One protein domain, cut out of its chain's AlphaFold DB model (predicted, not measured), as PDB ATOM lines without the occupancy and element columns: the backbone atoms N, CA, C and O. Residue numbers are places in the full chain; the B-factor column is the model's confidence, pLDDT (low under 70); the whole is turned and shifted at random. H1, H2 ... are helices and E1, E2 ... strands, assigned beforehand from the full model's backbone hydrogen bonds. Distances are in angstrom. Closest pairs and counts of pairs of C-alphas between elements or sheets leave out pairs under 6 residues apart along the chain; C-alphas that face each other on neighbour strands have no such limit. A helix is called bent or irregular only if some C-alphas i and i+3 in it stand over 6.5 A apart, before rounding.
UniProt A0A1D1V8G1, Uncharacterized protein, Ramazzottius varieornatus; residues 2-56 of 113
ATOM      1  N   GLU A   2     -44.839 -69.987  17.385       59.59
ATOM      2  CA  GLU A   2     -45.766 -69.031  17.988       59.59
ATOM      3  C   GLU A   2     -45.890 -67.812  17.055       59.59
ATOM      4  O   GLU A   2     -44.880 -67.419  16.460       59.59
ATOM      5  N   PRO A   3     -47.098 -67.263  16.828       71.62
ATOM      6  CA  PRO A   3     -47.259 -66.086  15.982       71.62
ATOM      7  C   PRO A   3     -46.530 -64.888  16.598       71.62
ATOM      8  O   PRO A   3     -46.515 -64.720  17.816       71.62
ATOM      9  N   ALA A   4     -45.926 -64.053  15.749       74.19
ATOM     10  CA  ALA A   4     -45.304 -62.816  16.204       74.19
ATOM     11  C   ALA A   4     -46.346 -61.932  16.924       74.19
ATOM     12  O   ALA A   4     -47.499 -61.875  16.479       74.19
ATOM     13  N   PRO A   5     -45.970 -61.253  18.024       78.81
ATOM     14  CA  PRO A   5     -46.885 -60.381  18.749       78.81
ATOM     15  C   PRO A   5     -47.381 -59.250  17.843       78.81
ATOM     16  O   PRO A   5     -46.602 -58.652  17.101       78.81
ATOM     17  N   LEU A   6     -48.682 -58.947  17.915       82.50
ATOM     18  CA  LEU A   6     -49.274 -57.841  17.160       82.50
ATOM     19  C   LEU A   6     -48.600 -56.512  17.544       82.50
ATOM     20  O   LEU A   6     -48.293 -56.315  18.725       82.50
ATOM     21  N   PRO A   7     -48.365 -55.608  16.576       81.25
ATOM     22  CA  PRO A   7     -47.741 -54.326  16.856       81.25
ATOM     23  C   PRO A   7     -48.607 -53.496  17.809       81.25
ATOM     24  O   PRO A   7     -49.833 -53.495  17.711       81.25
ATOM     25  N   LEU A   8     -47.957 -52.773  18.725       87.75
ATOM     26  CA  LEU A   8     -48.648 -51.937  19.716       87.75
ATOM     27  C   LEU A   8     -49.231 -50.658  19.098       87.75
ATOM     28  O   LEU A   8     -50.206 -50.116  19.609       87.75
ATOM     29  N   LEU A   9     -48.617 -50.171  18.016       92.12
ATOM     30  CA  LEU A   9     -48.989 -48.938  17.329       92.12
ATOM     31  C   LEU A   9     -48.485 -48.966  15.881       92.12
ATOM     32  O   LEU A   9     -47.355 -49.392  15.633       92.12
ATOM     33  N   ASN A  10     -49.297 -48.467  14.948       94.12
ATOM     34  CA  ASN A  10     -48.854 -48.118  13.597       94.12
ATOM     35  C   ASN A  10     -48.393 -46.653  13.596       94.12
ATOM     36  O   ASN A  10     -49.121 -45.775  14.066       94.12
ATOM     37  N   LEU A  11     -47.179 -46.398  13.113       93.38
ATOM     38  CA  LEU A  11     -46.558 -45.078  13.104       93.38
ATOM     39  C   LEU A  11     -46.019 -44.772  11.710       93.38
ATOM     40  O   LEU A  11     -45.134 -45.473  11.224       93.38
ATOM     41  N   THR A  12     -46.488 -43.692  11.102       93.81
ATOM     42  CA  THR A  12     -45.998 -43.242   9.800       93.81
ATOM     43  C   THR A  12     -45.252 -41.934   9.965       93.81
ATOM     44  O   THR A  12     -45.838 -40.905  10.287       93.81
ATOM     45  N   ILE A  13     -43.942 -41.980   9.762       91.31
ATOM     46  CA  ILE A  13     -43.059 -40.826   9.830       91.31
ATOM     47  C   ILE A  13     -42.930 -40.254   8.425       91.31
ATOM     48  O   ILE A  13     -42.451 -40.940   7.531       91.31
ATOM     49  N   VAL A  14     -43.320 -39.002   8.233       89.06
ATOM     50  CA  VAL A  14     -43.229 -38.295   6.957       89.06
ATOM     51  C   VAL A  14     -42.184 -37.200   7.090       89.06
ATOM     52  O   VAL A  14     -42.284 -36.348   7.971       89.06
ATOM     53  N   THR A  15     -41.179 -37.207   6.220       86.50
ATOM     54  CA  THR A  15     -40.092 -36.218   6.228       86.50
ATOM     55  C   THR A  15     -39.773 -35.736   4.821       86.50
ATOM     56  O   THR A  15     -39.987 -36.444   3.838       86.50
ATOM     57  N   TYR A  16     -39.194 -34.545   4.716       80.06
ATOM     58  CA  TYR A  16     -38.750 -33.998   3.440       80.06
ATOM     59  C   TYR A  16     -37.359 -34.489   3.029       80.06
ATOM     60  O   TYR A  16     -36.469 -34.642   3.869       80.06
ATOM     61  N   VAL A  17     -37.150 -34.663   1.719       76.81
ATOM     62  CA  VAL A  17     -35.836 -34.908   1.103       76.81
ATOM     63  C   VAL A  17     -35.559 -33.877   0.012       76.81
ATOM     64  O   VAL A  17     -36.380 -33.638  -0.878       76.81
ATOM     65  N   LEU A  18     -34.370 -33.279   0.079       70.62
ATOM     66  CA  LEU A  18     -33.865 -32.302  -0.885       70.62
ATOM     67  C   LEU A  18     -32.982 -33.011  -1.929       70.62
ATOM     68  O   LEU A  18     -32.030 -33.699  -1.557       70.62
ATOM     69  N   TYR A  19     -33.261 -32.822  -3.225       64.69
ATOM     70  CA  TYR A  19     -32.508 -33.424  -4.338       64.69
ATOM     71  C   TYR A  19     -31.991 -32.336  -5.305       64.69
ATOM     72  O   TYR A  19     -32.728 -31.395  -5.580       64.69
ATOM     73  N   PRO A  20     -30.773 -32.432  -5.889       57.72
ATOM     74  CA  PRO A  20     -29.748 -33.470  -5.760       57.72
ATOM     75  C   PRO A  20     -28.592 -33.094  -4.807       57.72
ATOM     76  O   PRO A  20     -28.198 -31.937  -4.677       57.72
ATOM     77  N   ALA A  21     -27.987 -34.116  -4.198       51.81
ATOM     78  CA  ALA A  21     -26.968 -34.065  -3.143       51.81
ATOM     79  C   ALA A  21     -25.648 -33.312  -3.450       51.81
ATOM     80  O   ALA A  21     -24.790 -33.212  -2.576       51.81
ATOM     81  N   VAL A  22     -25.448 -32.772  -4.659       46.97
ATOM     82  CA  VAL A  22     -24.127 -32.307  -5.135       46.97
ATOM     83  C   VAL A  22     -23.668 -30.986  -4.484       46.97
ATOM     84  O   VAL A  22     -22.485 -30.670  -4.519       46.97
ATOM     85  N   LEU A  23     -24.560 -30.238  -3.822       45.22
ATOM     86  CA  LEU A  23     -24.218 -28.985  -3.121       45.22
ATOM     87  C   LEU A  23     -24.701 -28.927  -1.658       45.22
ATOM     88  O   LEU A  23     -24.663 -27.867  -1.040       45.22
ATOM     89  N   LEU A  24     -25.136 -30.053  -1.077       49.03
ATOM     90  CA  LEU A  24     -25.653 -30.112   0.302       49.03
ATOM     91  C   LEU A  24     -24.591 -30.525   1.336       49.03
ATOM     92  O   LEU A  24     -24.930 -31.023   2.404       49.03
ATOM     93  N   SER A  25     -23.307 -30.267   1.078       47.91
ATOM     94  CA  SER A  25     -22.230 -30.450   2.069       47.91
ATOM     95  C   SER A  25     -22.421 -29.613   3.347       47.91
ATOM     96  O   SER A  25     -21.751 -29.862   4.345       47.91
ATOM     97  N   SER A  26     -23.350 -28.651   3.339       49.81
ATOM     98  CA  SER A  26     -23.705 -27.801   4.479       49.81
ATOM     99  C   SER A  26     -25.032 -28.148   5.161       49.81
ATOM    100  O   SER A  26     -25.373 -27.488   6.142       49.81
ATOM    101  N   ARG A  27     -25.805 -29.136   4.678       50.62
ATOM    102  CA  ARG A  27     -27.126 -29.454   5.248       50.62
ATOM    103  C   ARG A  27     -27.224 -30.917   5.681       50.62
ATOM    104  O   ARG A  27     -26.834 -31.798   4.916       50.62
ATOM    105  N   PRO A  28     -27.740 -31.198   6.892       52.28
ATOM    106  CA  PRO A  28     -27.779 -32.550   7.425       52.28
ATOM    107  C   PRO A  28     -28.725 -33.425   6.595       52.28
ATOM    108  O   PRO A  28     -29.936 -33.218   6.572       52.28
ATOM    109  N   PHE A  29     -28.169 -34.426   5.913       65.75
ATOM    110  CA  PHE A  29     -28.954 -35.529   5.371       65.75
ATOM    111  C   PHE A  29     -29.340 -36.454   6.531       65.75
ATOM    112  O   PHE A  29     -28.534 -37.263   6.985       65.75
ATOM    113  N   ILE A  30     -30.560 -36.294   7.045       72.50
ATOM    114  CA  ILE A  30     -31.043 -37.029   8.225       72.50
ATOM    115  C   ILE A  30     -31.619 -38.415   7.905       72.50
ATOM    116  O   ILE A  30     -31.915 -39.157   8.834       72.50
ATOM    117  N   GLY A  31     -31.741 -38.789   6.624       78.44
ATOM    118  CA  GLY A  31     -32.348 -40.059   6.195       78.44
ATOM    119  C   GLY A  31     -31.812 -41.289   6.943       78.44
ATOM    120  O   GLY A  31     -32.584 -41.956   7.621       78.44
ATOM    121  N   PRO A  32     -30.487 -41.531   6.973       82.44
ATOM    122  CA  PRO A  32     -29.926 -42.681   7.677       82.44
ATOM    123  C   PRO A  32     -30.225 -42.670   9.181       82.44
ATOM    124  O   PRO A  32     -30.466 -43.716   9.775       82.44
ATOM    125  N   ALA A  33     -30.242 -41.490   9.809       83.44
ATOM    126  CA  ALA A  33     -30.586 -41.367  11.223       83.44
ATOM    127  C   ALA A  33     -32.071 -41.679  11.478       83.44
ATOM    128  O   ALA A  33     -32.398 -42.290  12.496       83.44
ATOM    129  N   LEU A  34     -32.960 -41.303  10.551       86.31
ATOM    130  CA  LEU A  34     -34.385 -41.628  10.611       86.31
ATOM    131  C   LEU A  34     -34.644 -43.116  10.392       86.31
ATOM    132  O   LEU A  34     -35.418 -43.702  11.148       86.31
ATOM    133  N   ASP A  35     -33.959 -43.739   9.436       88.25
ATOM    134  CA  ASP A  35     -34.055 -45.182   9.207       88.25
ATOM    135  C   ASP A  35     -33.632 -45.953  10.467       88.25
ATOM    136  O   ASP A  35     -34.375 -46.808  10.958       88.25
ATOM    137  N   MET A  36     -32.502 -45.567  11.075       91.00
ATOM    138  CA  MET A  36     -32.032 -46.139  12.343       91.00
ATOM    139  C   MET A  36     -33.016 -45.905  13.499       91.00
ATOM    140  O   MET A  36     -33.229 -46.794  14.328       91.00
ATOM    141  N   ALA A  37     -33.624 -44.719  13.585       89.50
ATOM    142  CA  ALA A  37     -34.637 -44.430  14.595       89.50
ATOM    143  C   ALA A  37     -35.885 -45.306  14.401       89.50
ATOM    144  O   ALA A  37     -36.390 -45.872  15.371       89.50
ATOM    145  N   GLY A  38     -36.338 -45.483  13.157       91.69
ATOM    146  CA  GLY A  38     -37.455 -46.355  12.807       91.69
ATOM    147  C   GLY A  38     -37.193 -47.812  13.188       91.69
ATOM    148  O   GLY A  38     -38.029 -48.436  13.840       91.69
ATOM    149  N   GLU A  39     -36.014 -48.349  12.871       94.00
ATOM    150  CA  GLU A  39     -35.611 -49.695  13.303       94.00
ATOM    151  C   GLU A  39     -35.608 -49.840  14.824       94.00
ATOM    152  O   GLU A  39     -36.142 -50.812  15.365       94.00
ATOM    153  N   ARG A  40     -35.071 -48.841  15.530       95.00
ATOM    154  CA  ARG A  40     -35.048 -48.837  16.991       95.00
ATOM    155  C   ARG A  40     -36.456 -48.819  17.587       95.00
ATOM    156  O   ARG A  40     -36.688 -49.503  18.583       95.00
ATOM    157  N   LEU A  41     -37.391 -48.086  16.983       94.00
ATOM    158  CA  LEU A  41     -38.793 -48.060  17.403       94.00
ATOM    159  C   LEU A  41     -39.480 -49.417  17.204       94.00
ATOM    160  O   LEU A  41     -40.159 -49.899  18.112       94.00
ATOM    161  N   ARG A  42     -39.249 -50.067  16.055       93.94
ATOM    162  CA  ARG A  42     -39.755 -51.423  15.786       93.94
ATOM    163  C   ARG A  42     -39.218 -52.426  16.810       93.94
ATOM    164  O   ARG A  42     -39.986 -53.201  17.366       93.94
ATOM    165  N   TYR A  43     -37.917 -52.377  17.101       93.88
ATOM    166  CA  TYR A  43     -37.262 -53.343  17.988       93.88
ATOM    167  C   TYR A  43     -37.596 -53.147  19.473       93.88
ATOM    168  O   TYR A  43     -37.891 -54.116  20.169       93.88
ATOM    169  N   LEU A  44     -37.546 -51.909  19.979       94.81
ATOM    170  CA  LEU A  44     -37.703 -51.644  21.414       94.81
ATOM    171  C   LEU A  44     -39.161 -51.546  21.860       94.81
ATOM    172  O   LEU A  44     -39.457 -51.850  23.014       94.81
ATOM    173  N   PHE A  45     -40.058 -51.106  20.974       93.69
ATOM    174  CA  PHE A  45     -41.445 -50.804  21.333       93.69
ATOM    175  C   PHE A  45     -42.472 -51.628  20.552       93.69
ATOM    176  O   PHE A  45     -43.667 -51.442  20.759       93.69
ATOM    177  N   ASN A  46     -42.044 -52.543  19.672       93.50
ATOM    178  CA  ASN A  46     -42.937 -53.340  18.824       93.50
ATOM    179  C   ASN A  46     -43.930 -52.467  18.028       93.50
ATOM    180  O   ASN A  46     -45.116 -52.785  17.905       93.50
ATOM    181  N   PHE A  47     -43.468 -51.312  17.547       94.69
ATOM    182  CA  PHE A  47     -44.251 -50.456  16.660       94.69
ATOM    183  C   PHE A  47     -44.121 -50.942  15.222       94.69
ATOM    184  O   PHE A  47     -43.057 -51.398  14.807       94.69
ATOM    185  N   ASN A  48     -45.181 -50.793  14.438       93.81
ATOM    186  CA  ASN A  48     -45.116 -50.930  12.992       93.81
ATOM    187  C   ASN A  48     -44.828 -49.552  12.391       93.81
ATOM    188  O   ASN A  48     -45.729 -48.723  12.266       93.81
ATOM    189  N   VAL A  49     -43.553 -49.289  12.107       93.62
ATOM    190  CA  VAL A  49     -43.094 -47.981  11.630       93.62
ATOM    191  C   VAL A  49     -42.950 -47.986  10.113       93.62
ATOM    192  O   VAL A  49     -42.273 -48.864   9.575       93.62
ATOM    193  N   THR A  50     -43.477 -46.964   9.451       91.94
ATOM    194  CA  THR A  50     -43.231 -46.640   8.040       91.94
ATOM    195  C   THR A  50     -42.543 -45.280   7.974       91.94
ATOM    196  O   THR A  50     -42.924 -44.369   8.705       91.94
ATOM    197  N   VAL A  51     -41.513 -45.143   7.137       90.19
ATOM    198  CA  VAL A  51     -40.827 -43.864   6.906       90.19
ATOM    199  C   VAL A  51     -41.053 -43.467   5.455       90.19
ATOM    200  O   VAL A  51     -40.687 -44.208   4.548       90.19
ATOM    201  N   GLU A  52     -41.664 -42.308   5.260       89.50
ATOM    202  CA  GLU A  52     -42.052 -41.759   3.970       89.50
ATOM    203  C   GLU A  52     -41.258 -40.490   3.687       89.50
ATOM    204  O   GLU A  52     -41.261 -39.520   4.450       89.50
ATOM    205  N   TYR A  53     -40.565 -40.515   2.557       86.12
ATOM    206  CA  TYR A  53     -39.676 -39.457   2.120       86.12
ATOM    207  C   TYR A  53     -40.353 -38.649   1.016       86.12
ATOM    208  O   TYR A  53     -40.468 -39.094  -0.125       86.12
ATOM    209  N   ILE A  54     -40.785 -37.435   1.345       85.00
ATOM    210  CA  ILE A  54     -41.405 -36.514   0.396       85.00
ATOM    211  C   ILE A  54     -40.322 -35.636  -0.221       85.00
ATOM    212  O   ILE A  54     -39.701 -34.802   0.434       85.00
ATOM    213  N   GLY A  55     -40.096 -35.816  -1.514       79.00
ATOM    214  CA  GLY A  55     -39.079 -35.089  -2.253       79.00
ATOM    215  C   GLY A  55     -39.455 -34.896  -3.715       79.00
ATOM    216  O   GLY A  55     -40.308 -35.588  -4.262       79.00
ATOM    217  N   SER A  56     -38.784 -33.952  -4.357       73.25
ATOM    218  CA  SER A  56     -38.886 -33.643  -5.775       73.25
ATOM    219  C   SER A  56     -37.483 -33.371  -6.306       73.25
ATOM    220  O   SER A  56     -36.668 -32.746  -5.638       73.25
TER     221      SER A  56
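This is residues 2 to 56 of the 113 residues of an uncharacterized protein of Ramazzottius varieornatus (UniProt A0A1D1V8G1). A narrow ribbon of two parallel strands, E1 and E2, side by side, is covered on one face by a single helix, H1, which comes between the two strands along the chain, runs back lengthwise over the ribbon and packs on E2. The three lie lengthwise in a rod, with the leading stretch before E1 at one end and a long loop, residues 19 to 30, at the other. The printed part has 55 residues, with one named helix and two named strands in the order E1, H1, E2; the sheet's order is E1, E2, and the class is mixed, helices and strands. The whole is loose, with a radius of gyration of the C-alphas of 14.4 A, and spans 50 by 18 by 14 A.

E1, residues 9 to 18, and E2, residues 47 to 56, are parallel neighbours in the sheet, with 21 degrees between their N-to-C directions. C-alphas that face each other include those of Ile 13 and Val 51, 4.8 A apart. Across the pair, N 13 and O 50 are within hydrogen-bond range at 2.8 A, and so are N 52 and O 13 at 2.8 A. H1, residues 31 to 45, has 10 pairs of C-alphas within 8 A of E2; the closest C-alphas of the two are those of Gly 38 and Val 49, 6.0 A apart. H1 and E1 are near each other, with 13 pairs of C-alphas within 10 A. E1, H1 and E2 form a strand-helix-strand unit, two parallel neighbour strands with a helix between them along the chain, and its crossover is right-handed. In H1 every O i to N i+4 pair is within hydrogen-bond range.

E1 runs from Leu 9, C-alpha at (-48.989, -48.938, 17.329), to Leu 18, a length of 28.9 A. H1 begins at Gly 31, C-alpha at (-32.348, -40.059, 6.195), and ends at Phe 45, 20.7 A from first to last C-alpha; it is not bent. E2 runs from Phe 47 to Ser 56, whose C-alpha is at (-38.886, -33.643, -5.775), a length of 28.5 A.

The C-alphas of Glu 2 and Leu 23 are the two farthest apart, at 50.1 A, and those of Glu 2 and Ser 56, the first and last printed, are 43.2 A apart. The printed part has no cut. The link from E1 to H1 is long, with 12 residues, and the link from H1 to E2 is tight, with 1 residue. The mean pLDDT of the printed part is 79.6, and the model's confidence is low, under 70, at residue 2 and residues 19 to 29.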